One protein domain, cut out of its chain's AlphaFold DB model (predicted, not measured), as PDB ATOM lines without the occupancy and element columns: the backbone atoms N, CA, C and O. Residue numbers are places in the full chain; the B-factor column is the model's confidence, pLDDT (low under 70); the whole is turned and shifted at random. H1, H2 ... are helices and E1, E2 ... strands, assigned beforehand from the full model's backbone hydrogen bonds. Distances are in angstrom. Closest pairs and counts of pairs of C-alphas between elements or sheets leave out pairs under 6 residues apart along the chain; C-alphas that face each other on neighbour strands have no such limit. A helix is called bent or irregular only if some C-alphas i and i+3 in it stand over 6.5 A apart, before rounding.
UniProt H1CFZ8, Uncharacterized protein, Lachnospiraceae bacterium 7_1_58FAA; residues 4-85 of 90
ATOM      1  N   THR A   4     186.631 141.885 187.982       94.75
ATOM      2  CA  THR A   4     187.970 141.278 188.058       94.75
ATOM      3  C   THR A   4     188.993 142.036 187.205       94.75
ATOM      4  O   THR A   4     188.671 143.010 186.522       94.75
ATOM      5  N   LYS A   5     190.262 141.625 187.263       95.19
ATOM      6  CA  LYS A   5     191.333 142.265 186.488       95.19
ATOM      7  C   LYS A   5     191.176 141.975 184.993       95.19
ATOM      8  O   LYS A   5     191.313 142.880 184.177       95.19
ATOM      9  N   GLU A   6     190.831 140.742 184.656       95.81
ATOM     10  CA  GLU A   6     190.629 140.250 183.295       95.81
ATOM     11  C   GLU A   6     189.440 140.961 182.637       95.81
ATOM     12  O   GLU A   6     189.508 141.387 181.484       95.81
ATOM     13  N   GLU A   7     188.371 141.178 183.401       96.00
ATOM     14  CA  GLU A   7     187.192 141.920 182.950       96.00
ATOM     15  C   GLU A   7     187.490 143.411 182.741       96.00
ATOM     16  O   GLU A   7     186.994 144.004 181.786       96.00
ATOM     17  N   LYS A   8     188.350 144.022 183.569       96.12
ATOM     18  CA  LYS A   8     188.830 145.397 183.334       96.12
ATOM     19  C   LYS A   8     189.637 145.503 182.043       96.12
ATOM     20  O   LYS A   8     189.420 146.441 181.286       96.12
ATOM     21  N   MET A   9     190.500 144.525 181.763       97.12
ATOM     22  CA  MET A   9     191.240 144.471 180.496       97.12
ATOM     23  C   MET A   9     190.295 144.319 179.299       97.12
ATOM     24  O   MET A   9     190.522 144.916 178.249       97.12
ATOM     25  N   TYR A  10     189.218 143.540 179.440       97.50
ATOM     26  CA  TYR A  10     188.175 143.467 178.418       97.50
ATOM     27  C   TYR A  10     187.490 144.824 178.202       97.50
ATOM     28  O   TYR A  10     187.388 145.266 177.061       97.50
ATOM     29  N   LEU A  11     187.085 145.509 179.274       97.44
ATOM     30  CA  LEU A  11     186.456 146.831 179.185       97.44
ATOM     31  C   LEU A  11     187.385 147.881 178.552       97.44
ATOM     32  O   LEU A  11     186.922 148.667 177.728       97.44
ATOM     33  N   GLU A  12     188.686 147.849 178.856       97.81
ATOM     34  CA  GLU A  12     189.697 148.693 178.196       97.81
ATOM     35  C   GLU A  12     189.741 148.445 176.681       97.81
ATOM     36  O   GLU A  12     189.734 149.397 175.903       97.81
ATOM     37  N   ARG A  13     189.702 147.178 176.239       96.94
ATOM     38  CA  ARG A  13     189.621 146.840 174.803       96.94
ATOM     39  C   ARG A  13     188.320 147.308 174.150       96.94
ATOM     40  O   ARG A  13     188.323 147.611 172.963       96.94
ATOM     41  N   CYS A  14     187.232 147.387 174.914       94.94
ATOM     42  CA  CYS A  14     185.956 147.948 174.463       94.94
ATOM     43  C   CYS A  14     185.940 149.489 174.441       94.94
ATOM     44  O   CYS A  14     184.922 150.071 174.071       94.94
ATOM     45  N   GLY A  15     187.038 150.152 174.824       96.75
ATOM     46  CA  GLY A  15     187.184 151.608 174.785       96.75
ATOM     47  C   GLY A  15     186.852 152.331 176.092       96.75
ATOM     48  O   GLY A  15     186.890 153.559 176.119       96.75
ATOM     49  N   TYR A  16     186.558 151.609 177.178       97.50
ATOM     50  CA  TYR A  16     186.325 152.218 178.490       97.50
ATOM     51  C   TYR A  16     187.651 152.500 179.196       97.50
ATOM     52  O   TYR A  16     188.467 151.605 179.419       97.50
ATOM     53  N   GLY A  17     187.861 153.753 179.586       96.00
ATOM     54  CA  GLY A  17     189.024 154.154 180.361       96.00
ATOM     55  C   GLY A  17     188.897 153.756 181.832       96.00
ATOM     56  O   GLY A  17     187.814 153.522 182.362       96.00
ATOM     57  N   ARG A  18     190.018 153.775 182.561       94.06
ATOM     58  CA  ARG A  18     190.038 153.445 184.001       94.06
ATOM     59  C   ARG A  18     189.104 154.309 184.851       94.06
ATOM     60  O   ARG A  18     188.581 153.828 185.853       94.06
ATOM     61  N   LYS A  19     188.897 155.569 184.450       96.12
ATOM     62  CA  LYS A  19     187.964 156.502 185.102       96.12
ATOM     63  C   LYS A  19     186.503 156.035 185.012       96.12
ATOM     64  O   LYS A  19     185.716 156.349 185.897       96.12
ATOM     65  N   ASP A  20     186.170 155.237 184.000       97.25
ATOM     66  CA  ASP A  20     184.806 154.781 183.723       97.25
ATOM     67  C   ASP A  20     184.414 153.586 184.609       97.25
ATOM     68  O   ASP A  20     183.235 153.346 184.867       97.25
ATOM     69  N   PHE A  21     185.397 152.852 185.145       95.81
ATOM     70  CA  PHE A  21     185.159 151.637 185.927       95.81
ATOM     71  C   PHE A  21     184.316 151.864 187.175       95.81
ATOM     72  O   PHE A  21     183.557 150.972 187.542       95.81
ATOM     73  N   ALA A  22     184.428 153.023 187.826       95.44
ATOM     74  CA  ALA A  22     183.615 153.332 188.998       95.44
ATOM     75  C   ALA A  22     182.120 153.383 188.642       95.44
ATOM     76  O   ALA A  22     181.306 152.781 189.335       95.44
ATOM     77  N   GLN A  23     181.771 154.016 187.519       97.12
ATOM     78  CA  GLN A  23     180.388 154.126 187.057       97.12
ATOM     79  C   GLN A  23     179.849 152.788 186.539       97.12
ATOM     80  O   GLN A  23     178.730 152.406 186.874       97.12
ATOM     81  N   ILE A  24     180.663 152.020 185.807       97.75
ATOM     82  CA  ILE A  24     180.295 150.660 185.375       97.75
ATOM     83  C   ILE A  24     180.067 149.759 186.597       97.75
ATOM     84  O   ILE A  24     179.103 149.000 186.653       97.75
ATOM     85  N   GLN A  25     180.929 149.862 187.609       96.19
ATOM     86  CA  GLN A  25     180.813 149.110 188.856       96.19
ATOM     87  C   GLN A  25     179.550 149.497 189.639       96.19
ATOM     88  O   GLN A  25     178.867 148.601 190.150       96.19
ATOM     89  N   GLU A  26     179.223 150.789 189.700       96.56
ATOM     90  CA  GLU A  26     177.994 151.313 190.304       96.56
ATOM     91  C   GLU A  26     176.747 150.796 189.569       96.56
ATOM     92  O   GLU A  26     175.809 150.329 190.215       96.56
ATOM     93  N   ALA A  27     176.772 150.742 188.233       97.38
ATOM     94  CA  ALA A  27     175.687 150.186 187.422       97.38
ATOM     95  C   ALA A  27     175.356 148.724 187.783       97.38
ATOM     96  O   ALA A  27     174.197 148.320 187.717       97.38
ATOM     97  N   THR A  28     176.338 147.923 188.223       95.75
ATOM     98  CA  THR A  28     176.105 146.512 188.612       95.75
ATOM     99  C   THR A  28     175.332 146.326 189.927       95.75
ATOM    100  O   THR A  28     175.018 145.183 190.310       95.75
ATOM    101  N   ARG A  29     175.078 147.411 190.671       94.75
ATOM    102  CA  ARG A  29     174.298 147.364 191.908       94.75
ATOM    103  C   ARG A  29     172.826 147.100 191.614       94.75
ATOM    104  O   ARG A  29     172.278 147.527 190.603       94.75
ATOM    105  N   ARG A  30     172.181 146.389 192.540       91.19
ATOM    106  CA  ARG A  30     170.796 145.915 192.391       91.19
ATOM    107  C   ARG A  30     169.788 147.058 192.251       91.19
ATOM    108  O   ARG A  30     168.782 146.892 191.579       91.19
ATOM    109  N   ASP A  31     170.057 148.192 192.886       93.88
ATOM    110  CA  ASP A  31     169.214 149.386 192.865       93.88
ATOM    111  C   ASP A  31     169.452 150.280 191.639       93.88
ATOM    112  O   ASP A  31     168.676 151.203 191.407       93.88
ATOM    113  N   LYS A  32     170.502 150.022 190.849       96.94
ATOM    114  CA  LYS A  32     170.935 150.915 189.767       96.94
ATOM    115  C   LYS A  32     170.576 150.447 188.372       96.94
ATOM    116  O   LYS A  32     170.378 151.306 187.521       96.94
ATOM    117  N   THR A  33     170.476 149.139 188.149       98.12
ATOM    118  CA  THR A  33     170.113 148.595 186.838       98.12
ATOM    119  C   THR A  33     169.046 147.521 186.958       98.12
ATOM    120  O   THR A  33     169.210 146.570 187.730       98.12
ATOM    121  N   THR A  34     167.980 147.659 186.175       98.12
ATOM    122  CA  THR A  34     166.981 146.614 185.936       98.12
ATOM    123  C   THR A  34     167.287 145.879 184.636       98.12
ATOM    124  O   THR A  34     168.013 146.370 183.768       98.12
ATOM    125  N   TYR A  35     166.766 144.660 184.539       98.44
ATOM    126  CA  TYR A  35     166.970 143.787 183.396       98.44
ATOM    127  C   TYR A  35     165.627 143.215 182.976       98.44
ATOM    128  O   TYR A  35     164.827 142.825 183.830       98.44
ATOM    129  N   GLU A  36     165.405 143.133 181.677       98.38
ATOM    130  CA  GLU A  36     164.189 142.578 181.096       98.38
ATOM    131  C   GLU A  36     164.562 141.641 179.952       98.38
ATOM    132  O   GLU A  36     165.503 141.919 179.210       98.38
ATOM    133  N   MET A  37     163.832 140.539 179.818       97.75
ATOM    134  CA  MET A  37     163.915 139.630 178.682       97.75
ATOM    135  C   MET A  37     162.503 139.364 178.175       97.75
ATOM    136  O   MET A  37     161.647 138.939 178.947       97.75
ATOM    137  N   ASP A  38     162.265 139.619 176.889       90.81
ATOM    138  CA  ASP A  38     160.959 139.424 176.241       90.81
ATOM    139  C   ASP A  38     159.782 140.108 176.987       90.81
ATOM    140  O   ASP A  38     158.715 139.514 177.144       90.81
ATOM    141  N   GLY A  39     159.950 141.337 177.497       90.75
ATOM    142  CA  GLY A  39     158.887 142.030 178.245       90.75
ATOM    143  C   GLY A  39     158.824 141.700 179.740       90.75
ATOM    144  O   GLY A  39     158.087 142.350 180.481       90.75
ATOM    145  N   ALA A  40     159.561 140.686 180.204       96.75
ATOM    146  CA  ALA A  40     159.495 140.201 181.578       96.75
ATOM    147  C   ALA A  40     160.746 140.590 182.390       96.75
ATOM    148  O   ALA A  40     161.870 140.371 181.926       96.75
ATOM    149  N   PRO A  41     160.595 141.106 183.626       98.00
ATOM    150  CA  PRO A  41     161.732 141.386 184.494       98.00
ATOM    151  C   PRO A  41     162.539 140.123 184.801       98.00
ATOM    152  O   PRO A  41     161.980 139.095 185.190       98.00
ATOM    153  N   ILE A  42     163.863 140.223 184.711       98.12
ATOM    154  CA  ILE A  42     164.789 139.160 185.114       98.12
ATOM    155  C   ILE A  42     165.788 139.664 186.153       98.12
ATOM    156  O   ILE A  42     165.986 140.863 186.364       98.12
ATOM    157  N   THR A  43     166.440 138.730 186.840       97.44
ATOM    158  CA  THR A  43     167.512 139.081 187.774       97.44
ATOM    159  C   THR A  43     168.815 139.358 187.024       97.44
ATOM    160  O   THR A  43     169.028 138.885 185.909       97.44
ATOM    161  N   ARG A  44     169.741 140.077 187.670       97.00
ATOM    162  CA  ARG A  44     171.106 140.243 187.149       97.00
ATOM    163  C   ARG A  44     171.777 138.892 186.893       97.00
ATOM    164  O   ARG A  44     172.478 138.739 185.901       97.00
ATOM    165  N   ASP A  45     171.611 137.946 187.810       96.69
ATOM    166  CA  ASP A  45     172.312 136.667 187.736       96.69
ATOM    167  C   ASP A  45     171.738 135.798 186.598       96.69
ATOM    168  O   ASP A  45     172.504 135.137 185.900       96.69
ATOM    169  N   GLU A  46     170.432 135.907 186.314       97.50
ATOM    170  CA  GLU A  46     169.818 135.347 185.099       97.50
ATOM    171  C   GLU A  46     170.400 135.997 183.836       97.50
ATOM    172  O   GLU A  46     170.839 135.291 182.932       97.50
ATOM    173  N   ALA A  47     170.501 137.332 183.786       97.81
ATOM    174  CA  ALA A  47     171.088 138.032 182.640       97.81
ATOM    175  C   ALA A  47     172.546 137.606 182.378       97.81
ATOM    176  O   ALA A  47     172.929 137.370 181.234       97.81
ATOM    177  N   VAL A  48     173.357 137.459 183.435       97.25
ATOM    178  CA  VAL A  48     174.739 136.949 183.340       97.25
ATOM    179  C   VAL A  48     174.766 135.507 182.838       97.25
ATOM    180  O   VAL A  48     175.628 135.169 182.033       97.25
ATOM    181  N   THR A  49     173.850 134.660 183.309       97.38
ATOM    182  CA  THR A  49     173.780 133.244 182.913       97.38
ATOM    183  C   THR A  49     173.417 133.104 181.437       97.38
ATOM    184  O   THR A  49     174.038 132.319 180.728       97.38
ATOM    185  N   ARG A  50     172.456 133.902 180.958       97.25
ATOM    186  CA  ARG A  50     171.955 133.866 179.575       97.25
ATOM    187  C   ARG A  50     172.918 134.452 178.548       97.25
ATOM    188  O   ARG A  50     172.962 133.972 177.422       97.25
ATOM    189  N   LEU A  51     173.650 135.502 178.915       97.50
ATOM    190  CA  LEU A  51     174.584 136.187 178.012       97.50
ATOM    191  C   LEU A  51     176.012 135.659 178.121       97.50
ATOM    192  O   LEU A  51     176.844 135.910 177.258       97.50
ATOM    193  N   GLY A  52     176.342 135.012 179.231       96.94
ATOM    194  CA  GLY A  52     177.727 134.869 179.626       96.94
ATOM    195  C   GLY A  52     178.336 136.200 180.076       96.94
ATOM    196  O   GLY A  52     177.752 137.290 180.039       96.94
ATOM    197  N   ARG A  53     179.564 136.101 180.581       95.69
ATOM    198  CA  ARG A  53     180.154 137.174 181.379       95.69
ATOM    199  C   ARG A  53     180.541 138.413 180.575       95.69
ATOM    200  O   ARG A  53     180.344 139.529 181.053       95.69
ATOM    201  N   LEU A  54     181.110 138.221 179.386       96.25
ATOM    202  CA  LEU A  54     181.637 139.317 178.569       96.25
ATOM    203  C   LEU A  54     180.518 140.118 177.897       96.25
ATOM    204  O   LEU A  54     180.560 141.347 177.927       96.25
ATOM    205  N   ASP A  55     179.484 139.454 177.381       97.50
ATOM    206  CA  ASP A  55     178.343 140.147 176.778       97.50
ATOM    207  C   ASP A  55     177.494 140.871 177.816       97.50
ATOM    208  O   ASP A  55     177.085 142.012 177.586       97.50
ATOM    209  N   TYR A  56     177.339 140.292 179.013       98.00
ATOM    210  CA  TYR A  56     176.799 141.029 180.149       98.00
ATOM    211  C   TYR A  56     177.616 142.296 180.444       98.00
ATOM    212  O   TYR A  56     177.044 143.380 180.575       98.00
ATOM    213  N   LEU A  57     178.949 142.182 180.522       98.00
ATOM    214  CA  LEU A  57     179.832 143.316 180.804       98.00
ATOM    215  C   LEU A  57     179.749 144.401 179.734       98.00
ATOM    216  O   LEU A  57     179.729 145.583 180.067       98.00
ATOM    217  N   SER A  58     179.673 144.022 178.461       97.88
ATOM    218  CA  SER A  58     179.528 144.997 177.386       97.88
ATOM    219  C   SER A  58     178.160 145.684 177.422       97.88
ATOM    220  O   SER A  58     178.069 146.865 177.089       97.88
ATOM    221  N   GLY A  59     177.101 144.972 177.827       98.25
ATOM    222  CA  GLY A  59     175.757 145.521 178.010       98.25
ATOM    223  C   GLY A  59     175.703 146.536 179.150       98.25
ATOM    224  O   GLY A  59     175.385 147.702 178.917       98.25
ATOM    225  N   ILE A  60     176.103 146.120 180.358       98.31
ATOM    226  CA  ILE A  60     176.076 146.976 181.552       98.31
ATOM    227  C   ILE A  60     177.013 148.180 181.421       98.31
ATOM    228  O   ILE A  60     176.676 149.277 181.860       98.31
ATOM    229  N   ALA A  61     178.175 148.014 180.781       98.25
ATOM    230  CA  ALA A  61     179.091 149.124 180.553       98.25
ATOM    231  C   ALA A  61     178.502 150.158 179.592       98.25
ATOM    232  O   ALA A  61     178.731 151.351 179.761       98.25
ATOM    233  N   ARG A  62     177.709 149.737 178.601       98.50
ATOM    234  CA  ARG A  62     177.019 150.671 177.707       98.50
ATOM    235  C   ARG A  62     175.863 151.371 178.415       98.50
ATOM    236  O   ARG A  62     175.787 152.598 178.351       98.50
ATOM    237  N   SER A  63     174.995 150.630 179.107       98.31
ATOM    238  CA  SER A  63     173.844 151.219 179.808       98.31
ATOM    239  C   SER A  63     174.284 152.197 180.900       98.31
ATOM    240  O   SER A  63     173.658 153.241 181.070       98.31
ATOM    241  N   ALA A  64     175.430 151.941 181.545       98.12
ATOM    242  CA  ALA A  64     176.025 152.835 182.532       98.12
ATOM    243  C   ALA A  64     176.242 154.270 182.023       98.12
ATOM    244  O   ALA A  64     176.247 155.180 182.844       98.12
ATOM    245  N   PHE A  65     176.402 154.493 180.712       97.69
ATOM    246  CA  PHE A  65     176.602 155.826 180.116       97.69
ATOM    247  C   PHE A  65     175.468 156.270 179.182       97.69
ATOM    248  O   PHE A  65     175.340 157.460 178.910       97.69
ATOM    249  N   HIS A  66     174.641 155.338 178.706       96.94
ATOM    250  CA  HIS A  66     173.592 155.603 177.713       96.94
ATOM    251  C   HIS A  66     172.171 155.330 178.217       96.94
ATOM    252  O   HIS A  66     171.243 155.292 177.416       96.94
ATOM    253  N   PHE A  67     172.005 155.148 179.530       95.88
ATOM    254  CA  PHE A  67     170.792 154.697 180.226       95.88
ATOM    255  C   PHE A  67     170.445 153.257 179.899       95.88
ATOM    256  O   PHE A  67     170.365 152.445 180.810       95.88
ATOM    257  N   THR A  68     170.285 152.923 178.622       97.88
ATOM    258  CA  THR A  68     169.882 151.588 178.202       97.88
ATOM    259  C   THR A  68     170.877 150.938 177.254       97.88
ATOM    260  O   THR A  68     171.678 151.586 176.573       97.88
ATOM    261  N   ALA A  69     170.850 149.611 177.232       98.31
ATOM    262  CA  ALA A  69     171.560 148.802 176.255       98.31
ATOM    263  C   ALA A  69     170.804 147.495 176.023       98.31
ATOM    264  O   ALA A  69     170.084 147.029 176.897       98.31
ATOM    265  N   MET A  70     170.999 146.884 174.860       97.94
ATOM    266  CA  MET A  70     170.425 145.579 174.541       97.94
ATOM    267  C   MET A  70     171.528 144.596 174.176       97.94
ATOM    268  O   MET A  70     172.511 144.969 173.522       97.94
ATOM    269  N   ARG A  71     171.368 143.342 174.589       98.06
ATOM    270  CA  ARG A  71     172.198 142.215 174.152       98.06
ATOM    271  C   ARG A  71     171.308 141.075 173.701       98.06
ATOM    272  O   ARG A  71     170.196 140.937 174.196       98.06
ATOM    273  N   ILE A  72     171.804 140.305 172.743       97.06
ATOM    274  CA  ILE A  72     171.102 139.150 172.197       97.06
ATOM    275  C   ILE A  72     171.778 137.912 172.782       97.06
ATOM    276  O   ILE A  72     173.004 137.821 172.763       97.06
ATOM    277  N   THR A  73     170.989 137.017 173.361       95.81
ATOM    278  CA  THR A  73     171.450 135.721 173.868       95.81
ATOM    279  C   THR A  73     171.716 134.756 172.713       95.81
ATOM    280  O   THR A  73     171.305 134.993 171.578       95.81
ATOM    281  N   GLU A  74     172.372 133.633 172.991       92.94
ATOM    282  CA  GLU A  74     172.647 132.610 171.972       92.94
ATOM    283  C   GLU A  74     171.364 132.053 171.323       92.94
ATOM    284  O   GLU A  74     171.342 131.794 170.122       92.94
ATOM    285  N   ASP A  75     170.267 131.951 172.083       93.56
ATOM    286  CA  ASP A  75     168.940 131.540 171.599       93.56
ATOM    287  C   ASP A  75     168.123 132.684 170.958       93.56
ATOM    288  O   ASP A  75     166.941 132.513 170.661       93.56
ATOM    289  N   GLY A  76     168.742 133.844 170.713       95.81
ATOM    290  CA  GLY A  76     168.147 134.957 169.966       95.81
ATOM    291  C   GLY A  76     167.225 135.875 170.772       95.81
ATOM    292  O   GLY A  76     166.615 136.775 170.193       95.81
ATOM    293  N   LYS A  77     167.120 135.692 172.092       96.31
ATOM    294  CA  LYS A  77     166.313 136.553 172.967       96.31
ATOM    295  C   LYS A  77     167.029 137.863 173.253       96.31
ATOM    296  O   LYS A  77     168.252 137.916 173.366       96.31
ATOM    297  N   VAL A  78     166.257 138.934 173.408       97.56
ATOM    298  CA  VAL A  78     166.801 140.255 173.734       97.56
ATOM    299  C   VAL A  78     166.753 140.463 175.237       97.56
ATOM    300  O   VAL A  78     165.692 140.360 175.848       97.56
ATOM    301  N   ILE A  79     167.897 140.815 175.819       98.50
ATOM    302  CA  ILE A  79     167.992 141.309 177.189       98.50
ATOM    303  C   ILE A  79     168.228 142.816 177.154       98.50
ATOM    304  O   ILE A  79     169.253 143.286 176.646       98.50
ATOM    305  N   LEU A  80     167.281 143.565 177.716       98.62
ATOM    306  CA  LEU A  80     167.381 144.998 177.965       98.62
ATOM    307  C   LEU A  80     168.049 145.239 179.319       98.62
ATOM    308  O   LEU A  80     167.694 144.632 180.327       98.62
ATOM    309  N   PHE A  81     168.999 146.160 179.326       98.56
ATOM    310  CA  PHE A  81     169.635 146.738 180.499       98.56
ATOM    311  C   PHE A  81     169.090 148.152 180.640       98.56
ATOM    312  O   PHE A  81     169.190 148.917 179.680       98.56
ATOM    313  N   ASP A  82     168.581 148.519 181.811       98.31
ATOM    314  CA  ASP A  82     168.143 149.884 182.102       98.31
ATOM    315  C   ASP A  82     168.796 150.394 183.389       98.31
ATOM    316  O   ASP A  82     168.433 150.015 184.501       98.31
ATOM    317  N   SER A  83     169.800 151.249 183.208       98.38
ATOM    318  CA  SER A  83     170.574 151.932 184.240       98.38
ATOM    319  C   SER A  83     170.130 153.386 184.458       98.38
ATOM    320  O   SER A  83     170.894 154.185 185.006       98.38
ATOM    321  N   SER A  84     168.923 153.773 184.031       97.88
ATOM    322  CA  SER A  84     168.391 155.142 184.170       97.88
ATOM    323  C   SER A  84     168.417 155.670 185.617       97.88
ATOM    324  O   SER A  84     168.629 156.864 185.840       97.88
ATOM    325  N   ARG A  85     168.353 154.773 186.609       97.06
ATOM    326  CA  ARG A  85     168.488 155.075 188.049       97.06
ATOM    327  C   ARG A  85     169.865 155.582 188.480       97.06
ATOM    328  O   ARG A  85     169.994 156.164 189.558       97.06
TER     329      ARG A  85
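Overview. This is residues 4 to 85 of the 90 residues of an uncharacterized protein of Lachnospiraceae bacterium 7_1_58FAA (UniProt H1CFZ8). What does the domain look like? A small four-stranded sheet has one face covered by a sharply kinked helix, H3, and two shorter helices, H1 and H2, pack on the second half of H3, on its side away from the sheet. What is it made of? The printed part has 82 residues, with three named helices and four named strands in the order H1 H2 E1 E2 H3 E3 E4, of the mixed class, helices and strands; the sheet runs E2 E1 E4 E3, with E4 antiparallel to E1 and E3. How large is it? It is compact, with a radius of gyration of the C-alphas of 11.8 A, and spans 33 by 26 by 18 A.

Along the chain. Where are the first two helices? H1 is residues 5 to 13, 12.7 A long, with C-alpha 5 at (191.333, 142.265, 186.488). H2 is residues 18 to 27, 15.1 A long, and only just irregular: C-alphas 19 and 22 are 6.6 A apart. What follows? E1 is residues 34 to 37, 10.5 A, and E2 is residues 40 to 42, 6.5 A. H3 is residues 44 to 66, 18.2 A, irregular, with C-alphas 50 and 53 9.0 A apart and a kink of 124 degrees near residue 53. Where do the last strands run? E3 is residues 68 to 72, 13.9 A, and E4 is residues 78 to 82, 12.8 A, ending at C-alpha 82 (168.143, 149.884, 182.102).

Arrangement. How is the sheet paired? E1 and E4 are antiparallel, with N 34 and O 82 2.9 A apart, within hydrogen-bond range. E3 and E4 form a hairpin, with N 79 and O 71 at 2.8 A, while E2 and E1 meet only at a point. How does H3 sit? It is on the sheet at a height of 7.7 A, over E1, E3 and, only just, E4 with 3 C-alphas, slantwise at 38 degrees to E3 on the local plane. What do H1 and H2 touch? H1 touches residues 54 to 61 of H3, closest at the C-alphas of Leu 11 and Ser 58, 7.4 A; H2 touches residues 60 to 64, closest at those of Ile 24 and Ala 61, 5.2 A. Are the helix backbones complete? Every O i to N i+4 pair is within hydrogen-bond range in H1, against 4 of 6 in H2 and 15 of 19 in H3.

Size, cuts and confidence. What is the greatest distance? The two C-alphas farthest apart, those of Lys 19 and Asp 75, are 34.2 A apart. Are there cuts, long links or doubtful places? The printed part has no cut and no long link; no printed residue is under 70 in pLDDT, and the mean of the printed part is 96.8.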